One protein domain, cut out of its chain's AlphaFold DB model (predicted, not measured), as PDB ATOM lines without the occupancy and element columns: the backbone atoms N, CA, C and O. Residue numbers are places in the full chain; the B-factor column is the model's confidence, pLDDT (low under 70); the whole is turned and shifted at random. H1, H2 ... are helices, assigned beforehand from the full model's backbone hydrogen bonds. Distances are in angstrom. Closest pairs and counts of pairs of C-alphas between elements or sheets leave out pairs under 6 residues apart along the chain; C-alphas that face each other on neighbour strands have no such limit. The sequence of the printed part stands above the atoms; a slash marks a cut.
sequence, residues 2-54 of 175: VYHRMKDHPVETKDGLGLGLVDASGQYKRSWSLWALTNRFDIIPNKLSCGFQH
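AT A GLANCE: This is residues 2 to 54 of the 175 residues of the protein "Hypothetical protein" of Adineta ricciae (UniProt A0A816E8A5). There is little regular structure here: a loose, winding chain drawn out as a rod, with H2 along one side of its middle and the very short H1 towards one end. The rest lies outside the named helices: residues 15 to 29 wander from H1 to H2, and residues 39 to 54, of which 52 to 54 are a helical run too short to bear a name, run out to the other end and fold back. The printed part has 53 residues, with two named helices, H1 then H2, holding 14 of them, and no named strand; the class is all helix. It is loose, with a radius of gyration of the C-alphas of 12.5 A and spans of 41 by 18 by 13 A.

HOW THE PARTS SIT: Look first at H2, residues 30 to 38, the longest helix. H1, residues 10 to 14, is apart from it, across a long link of 15 residues. In H1 and H2 every O i to N i+4 pair is within hydrogen-bond range.

IN THESE COORDINATES: Find C-alpha 30 at (204.831, 202.039, 293.449); from there H2 runs 13.0 A to C-alpha 38 at (214.895, 202.998, 285.197). H1 begins at C-alpha 10, (191.806, 215.124, 290.634), and spans 6.4 A.

THE WHOLE: The C-alphas of Asp 15 and Ile 44, the two farthest apart, are 41.0 A apart. The printed part has no cut. Mean pLDDT of the printed part is 80.2; residues 2 to 4 and residue 50 are under 70.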
ATOM      1  N   VAL A   2     205.442 208.406 279.190       48.12
ATOM      2  CA  VAL A   2     204.334 208.523 280.157       48.12
ATOM      3  C   VAL A   2     203.527 209.718 279.670       48.12
ATOM      4  O   VAL A   2     203.967 210.861 279.813       48.12
ATOM      5  N   TYR A   3     202.454 209.410 278.944       51.44
ATOM      6  CA  TYR A   3     201.711 210.338 278.084       51.44
ATOM      7  C   TYR A   3     200.941 211.412 278.852       51.44
ATOM      8  O   TYR A   3     200.472 212.368 278.255       51.44
ATOM      9  N   HIS A   4     200.809 211.287 280.164       60.03
ATOM     10  CA  HIS A   4     199.735 211.990 280.829       60.03
ATOM     11  C   HIS A   4     200.246 213.088 281.770       60.03
ATOM     12  O   HIS A   4     200.349 214.222 281.316       60.03
ATOM     13  N   ARG A   5     200.615 212.815 283.030       70.81
ATOM     14  CA  ARG A   5     201.204 213.821 283.955       70.81
ATOM     15  C   ARG A   5     202.101 213.135 284.983       70.81
ATOM     16  O   ARG A   5     202.062 211.912 285.124       70.81
ATOM     17  N   MET A   6     202.941 213.896 285.687       78.25
ATOM     18  CA  MET A   6     203.739 213.327 286.792       78.25
ATOM     19  C   MET A   6     202.877 212.997 288.012       78.25
ATOM     20  O   MET A   6     203.155 212.025 288.717       78.25
ATOM     21  N   LYS A   7     201.832 213.797 288.229       84.50
ATOM     22  CA  LYS A   7     200.909 213.721 289.355       84.50
ATOM     23  C   LYS A   7     199.517 213.308 288.876       84.50
ATOM     24  O   LYS A   7     199.067 213.776 287.833       84.50
ATOM     25  N   ASP A   8     198.843 212.452 289.633       86.12
ATOM     26  CA  ASP A   8     197.450 212.089 289.383       86.12
ATOM     27  C   ASP A   8     196.564 213.342 289.343       86.12
ATOM     28  O   ASP A   8     196.693 214.249 290.175       86.12
ATOM     29  N   HIS A   9     195.652 213.394 288.372       85.12
ATOM     30  CA  HIS A   9     194.751 214.524 288.234       85.12
ATOM     31  C   HIS A   9     193.448 214.295 289.000       85.12
ATOM     32  O   HIS A   9     192.804 213.265 288.789       85.12
ATOM     33  N   PRO A  10     192.986 215.282 289.791       85.19
ATOM     34  CA  PRO A  10     191.806 215.124 290.634       85.19
ATOM     35  C   PRO A  10     190.545 214.669 289.891       85.19
ATOM     36  O   PRO A  10     189.759 213.912 290.449       85.19
ATOM     37  N   VAL A  11     190.336 215.118 288.646       85.81
ATOM     38  CA  VAL A  11     189.152 214.722 287.856       85.81
ATOM     39  C   VAL A  11     189.181 213.239 287.495       85.81
ATOM     40  O   VAL A  11     188.161 212.585 287.604       85.81
ATOM     41  N   GLU A  12     190.335 212.681 287.139       85.06
ATOM     42  CA  GLU A  12     190.422 211.282 286.690       85.06
ATOM     43  C   GLU A  12     190.452 210.319 287.872       85.06
ATOM     44  O   GLU A  12     189.872 209.238 287.820       85.06
ATOM     45  N   THR A  13     191.067 210.738 288.983       87.56
ATOM     46  CA  THR A  13     191.046 209.952 290.217       87.56
ATOM     47  C   THR A  13     189.643 209.808 290.794       87.56
ATOM     48  O   THR A  13     189.384 208.812 291.464       87.56
ATOM     49  N   LYS A  14     188.728 210.756 290.526       89.12
ATOM     50  CA  LYS A  14     187.307 210.618 290.901       89.12
ATOM     51  C   LYS A  14     186.638 209.440 290.192       89.12
ATOM     52  O   LYS A  14     185.780 208.803 290.790       89.12
ATOM     53  N   ASP A  15     187.105 209.109 288.992       89.94
ATOM     54  CA  ASP A  15     186.646 207.965 288.201       89.94
ATOM     55  C   ASP A  15     187.531 206.717 288.415       89.94
ATOM     56  O   ASP A  15     187.476 205.754 287.653       89.94
ATOM     57  N   GLY A  16     188.381 206.725 289.452       88.00
ATOM     58  CA  GLY A  16     189.265 205.612 289.810       88.00
ATOM     59  C   GLY A  16     190.536 205.491 288.960       88.00
ATOM     60  O   GLY A  16     191.297 204.536 289.131       88.00
ATOM     61  N   LEU A  17     190.810 206.446 288.067       83.94
ATOM     62  CA  LEU A  17     191.940 206.398 287.143       83.94
ATOM     63  C   LEU A  17     193.109 207.275 287.628       83.94
ATOM     64  O   LEU A  17     193.129 208.487 287.427       83.94
ATOM     65  N   GLY A  18     194.120 206.654 288.242       84.88
ATOM     66  CA  GLY A  18     195.359 207.320 288.665       84.88
ATOM     67  C   GLY A  18     196.555 206.941 287.787       84.88
ATOM     68  O   GLY A  18     197.209 205.929 288.048       84.88
ATOM     69  N   LEU A  19     196.866 207.747 286.767       84.06
ATOM     70  CA  LEU A  19     197.921 207.470 285.773       84.06
ATOM     71  C   LEU A  19     199.263 208.190 286.020       84.06
ATOM     72  O   LEU A  19     200.218 207.993 285.267       84.06
ATOM     73  N   GLY A  20     199.358 209.001 287.069       82.06
ATOM     74  CA  GLY A  20     200.579 209.644 287.537       82.06
ATOM     75  C   GLY A  20     201.515 208.697 288.292       82.06
ATOM     76  O   GLY A  20     201.126 207.630 288.782       82.06
ATOM     77  N   LEU A  21     202.779 209.115 288.399       83.44
ATOM     78  CA  LEU A  21     203.793 208.477 289.249       83.44
ATOM     79  C   LEU A  21     203.649 208.913 290.714       83.44
ATOM     80  O   LEU A  21     204.022 208.186 291.629       83.44
ATOM     81  N   VAL A  22     203.085 210.097 290.923       88.25
ATOM     82  CA  VAL A  22     202.736 210.667 292.221       88.25
ATOM     83  C   VAL A  22     201.215 210.728 292.318       88.25
ATOM     84  O   VAL A  22     200.558 211.024 291.320       88.25
ATOM     85  N   ASP A  23     200.638 210.448 293.480       88.69
ATOM     86  CA  ASP A  23     199.193 210.567 293.679       88.69
ATOM     87  C   ASP A  23     198.723 212.031 293.807       88.69
ATOM     88  O   ASP A  23     199.520 212.977 293.827       88.69
ATOM     89  N   ALA A  24     197.408 212.243 293.908       86.75
ATOM     90  CA  ALA A  24     196.817 213.580 293.987       86.75
ATOM     91  C   ALA A  24     197.262 214.367 295.242       86.75
ATOM     92  O   ALA A  24     197.239 215.603 295.237       86.75
ATOM     93  N   SER A  25     197.723 213.679 296.290       86.75
ATOM     94  CA  SER A  25     198.240 214.275 297.527       86.75
ATOM     95  C   SER A  25     199.735 214.611 297.466       86.75
ATOM     96  O   SER A  25     200.215 215.400 298.273       86.75
ATOM     97  N   GLY A  26     200.461 214.096 296.468       86.38
ATOM     98  CA  GLY A  26     201.905 214.291 296.344       86.38
ATOM     99  C   GLY A  26     202.742 213.098 296.816       86.38
ATOM    100  O   GLY A  26     203.966 213.208 296.828       86.38
ATOM    101  N   GLN A  27     202.125 211.968 297.173       89.06
ATOM    102  CA  GLN A  27     202.844 210.767 297.606       89.06
ATOM    103  C   GLN A  27     203.294 209.919 296.414       89.06
ATOM    104  O   GLN A  27     202.568 209.743 295.433       89.06
ATOM    105  N   TYR A  28     204.507 209.369 296.493       88.12
ATOM    106  CA  TYR A  28     205.056 208.510 295.445       88.12
ATOM    107  C   TYR A  28     204.333 207.160 295.397       88.12
ATOM    108  O   TYR A  28     204.265 206.434 296.387       88.12
ATOM    109  N   LYS A  29     203.828 206.789 294.218       86.25
ATOM    110  CA  LYS A  29     203.188 205.486 293.984       86.25
ATOM    111  C   LYS A  29     204.247 204.426 293.695       86.25
ATOM    112  O   LYS A  29     205.369 204.736 293.312       86.25
ATOM    113  N   ARG A  30     203.895 203.140 293.775       83.88
ATOM    114  CA  ARG A  30     204.831 202.039 293.449       83.88
ATOM    115  C   ARG A  30     205.401 202.127 292.023       83.88
ATOM    116  O   ARG A  30     206.540 201.728 291.786       83.88
ATOM    117  N   SER A  31     204.629 202.685 291.089       79.81
ATOM    118  CA  SER A  31     205.075 203.002 289.727       79.81
ATOM    119  C   SER A  31     206.243 203.992 289.705       79.81
ATOM    120  O   SER A  31     207.105 203.879 288.835       79.81
ATOM    121  N   TRP A  32     206.327 204.906 290.678       80.69
ATOM    122  CA  TRP A  32     207.454 205.821 290.831       80.69
ATOM    123  C   TRP A  32     208.757 205.082 291.115       80.69
ATOM    124  O   TRP A  32     209.758 205.394 290.489       80.69
ATOM    125  N   SER A  33     208.774 204.073 291.990       77.38
ATOM    126  CA  SER A  33     210.016 203.349 292.309       77.38
ATOM    127  C   SER A  33     210.558 202.578 291.101       77.38
ATOM    128  O   SER A  33     211.754 202.632 290.819       77.38
ATOM    129  N   LEU A  34     209.681 201.910 290.339       76.81
ATOM    130  CA  LEU A  34     210.062 201.252 289.080       76.81
ATOM    131  C   LEU A  34     210.581 202.275 288.054       76.81
ATOM    132  O   LEU A  34     211.565 202.032 287.352       76.81
ATOM    133  N   TRP A  35     209.947 203.446 287.997       74.75
ATOM    134  CA  TRP A  35     210.390 204.557 287.163       74.75
ATOM    135  C   TRP A  35     211.761 205.111 287.590       74.75
ATOM    136  O   TRP A  35     212.635 205.275 286.742       74.75
ATOM    137  N   ALA A  36     211.978 205.362 288.880       75.19
ATOM    138  CA  ALA A  36     213.205 205.954 289.410       75.19
ATOM    139  C   ALA A  36     214.405 205.029 289.175       75.19
ATOM    140  O   ALA A  36     215.480 205.473 288.776       75.19
ATOM    141  N   LEU A  37     214.203 203.716 289.324       75.38
ATOM    142  CA  LEU A  37     215.230 202.712 289.040       75.38
ATOM    143  C   LEU A  37     215.586 202.609 287.550       75.38
ATOM    144  O   LEU A  37     216.705 202.218 287.221       75.38
ATOM    145  N   THR A  38     214.671 202.986 286.653       75.25
ATOM    146  CA  THR A  38     214.895 202.998 285.197       75.25
ATOM    147  C   THR A  38     215.334 204.366 284.657       75.25
ATOM    148  O   THR A  38     215.779 204.438 283.513       75.25
ATOM    149  N   ASN A  39     215.262 205.428 285.472       75.62
ATOM    150  CA  ASN A  39     215.642 206.805 285.132       75.62
ATOM    151  C   ASN A  39     216.607 207.397 286.181       75.62
ATOM    152  O   ASN A  39     216.280 208.348 286.890       75.62
ATOM    153  N   ARG A  40     217.801 206.809 286.299       81.31
ATOM    154  CA  ARG A  40     218.797 207.132 287.334       81.31
ATOM    155  C   ARG A  40     219.582 208.400 286.985       81.31
ATOM    156  O   ARG A  40     220.337 208.411 286.012       81.31
ATOM    157  N   PHE A  41     219.426 209.452 287.787       77.94
ATOM    158  CA  PHE A  41     220.198 210.704 287.682       77.94
ATOM    159  C   PHE A  41     221.432 210.740 288.598       77.94
ATOM    160  O   PHE A  41     222.222 211.674 288.528       77.94
ATOM    161  N   ASP A  42     221.570 209.748 289.473       82.19
ATOM    162  CA  ASP A  42     222.565 209.630 290.542       82.19
ATOM    163  C   ASP A  42     223.784 208.769 290.158       82.19
ATOM    164  O   ASP A  42     224.644 208.495 290.991       82.19
ATOM    165  N   ILE A  43     223.865 208.321 288.903       81.56
ATOM    166  CA  ILE A  43     224.959 207.493 288.370       81.56
ATOM    167  C   ILE A  43     225.601 208.182 287.168       81.56
ATOM    168  O   ILE A  43     224.915 208.905 286.460       81.56
ATOM    169  N   ILE A  44     226.882 207.923 286.888       81.25
ATOM    170  CA  ILE A  44     227.605 208.535 285.760       81.25
ATOM    171  C   ILE A  44     227.955 207.460 284.710       81.25
ATOM    172  O   ILE A  44     228.611 206.479 285.062       81.25
ATOM    173  N   PRO A  45     227.560 207.629 283.429       84.12
ATOM    174  CA  PRO A  45     226.676 208.681 282.920       84.12
ATOM    175  C   PRO A  45     225.225 208.476 283.383       84.12
ATOM    176  O   PRO A  45     224.764 207.337 283.516       84.12
ATOM    177  N   ASN A  46     224.498 209.580 283.585       82.38
ATOM    178  CA  ASN A  46     223.088 209.542 283.977       82.38
ATOM    179  C   ASN A  46     222.290 208.688 282.980       82.38
ATOM    180  O   ASN A  46     222.408 208.858 281.765       82.38
ATOM    181  N   LYS A  47     221.424 207.808 283.486       82.75
ATOM    182  CA  LYS A  47     220.500 207.006 282.676       82.75
ATOM    183  C   LYS A  47     219.116 207.628 282.726       82.75
ATOM    184  O   LYS A  47     218.242 207.122 283.415       82.75
ATOM    185  N   LEU A  48     218.920 208.731 282.010       77.62
ATOM    186  CA  LEU A  48     217.613 209.370 281.846       77.62
ATOM    187  C   LEU A  48     217.054 209.034 280.464       77.62
ATOM    188  O   LEU A  48     217.754 209.161 279.463       77.62
ATOM    189  N   SER A  49     215.802 208.590 280.404       70.50
ATOM    190  CA  SER A  49     215.131 208.236 279.153       70.50
ATOM    191  C   SER A  49     213.824 209.014 279.002       70.50
ATOM    192  O   SER A  49     213.407 209.753 279.888       70.50
ATOM    193  N   CYS A  50     213.158 208.871 277.857       68.81
ATOM    194  CA  CYS A  50     211.782 209.335 277.647       68.81
ATOM    195  C   CYS A  50     211.516 210.834 277.920       68.81
ATOM    196  O   CYS A  50     210.373 211.198 278.191       68.81
ATOM    197  N   GLY A  51     212.534 211.698 277.821       73.06
ATOM    198  CA  GLY A  51     212.407 213.152 277.981       73.06
ATOM    199  C   GLY A  51     212.564 213.659 279.419       73.06
ATOM    200  O   GLY A  51     212.484 214.864 279.641       73.06
ATOM    201  N   PHE A  52     212.827 212.779 280.389       74.62
ATOM    202  CA  PHE A  52     212.998 213.165 281.794       74.62
ATOM    203  C   PHE A  52     214.243 214.020 282.048       74.62
ATOM    204  O   PHE A  52     214.245 214.831 282.970       74.62
ATOM    205  N   GLN A  53     215.255 213.927 281.184       80.06
ATOM    206  CA  GLN A  53     216.428 214.804 281.198       80.06
ATOM    207  C   GLN A  53     216.102 216.288 280.959       80.06
ATOM    208  O   GLN A  53     216.974 217.139 281.107       80.06
ATOM    209  N   HIS A  54     214.866 216.600 280.561       85.25
ATOM    210  CA  HIS A  54     214.421 217.960 280.280       85.25
ATOM    211  C   HIS A  54     213.494 218.528 281.353       85.25
ATOM    212  O   HIS A  54     213.114 219.690 281.227       85.25
TER     213      HIS A  54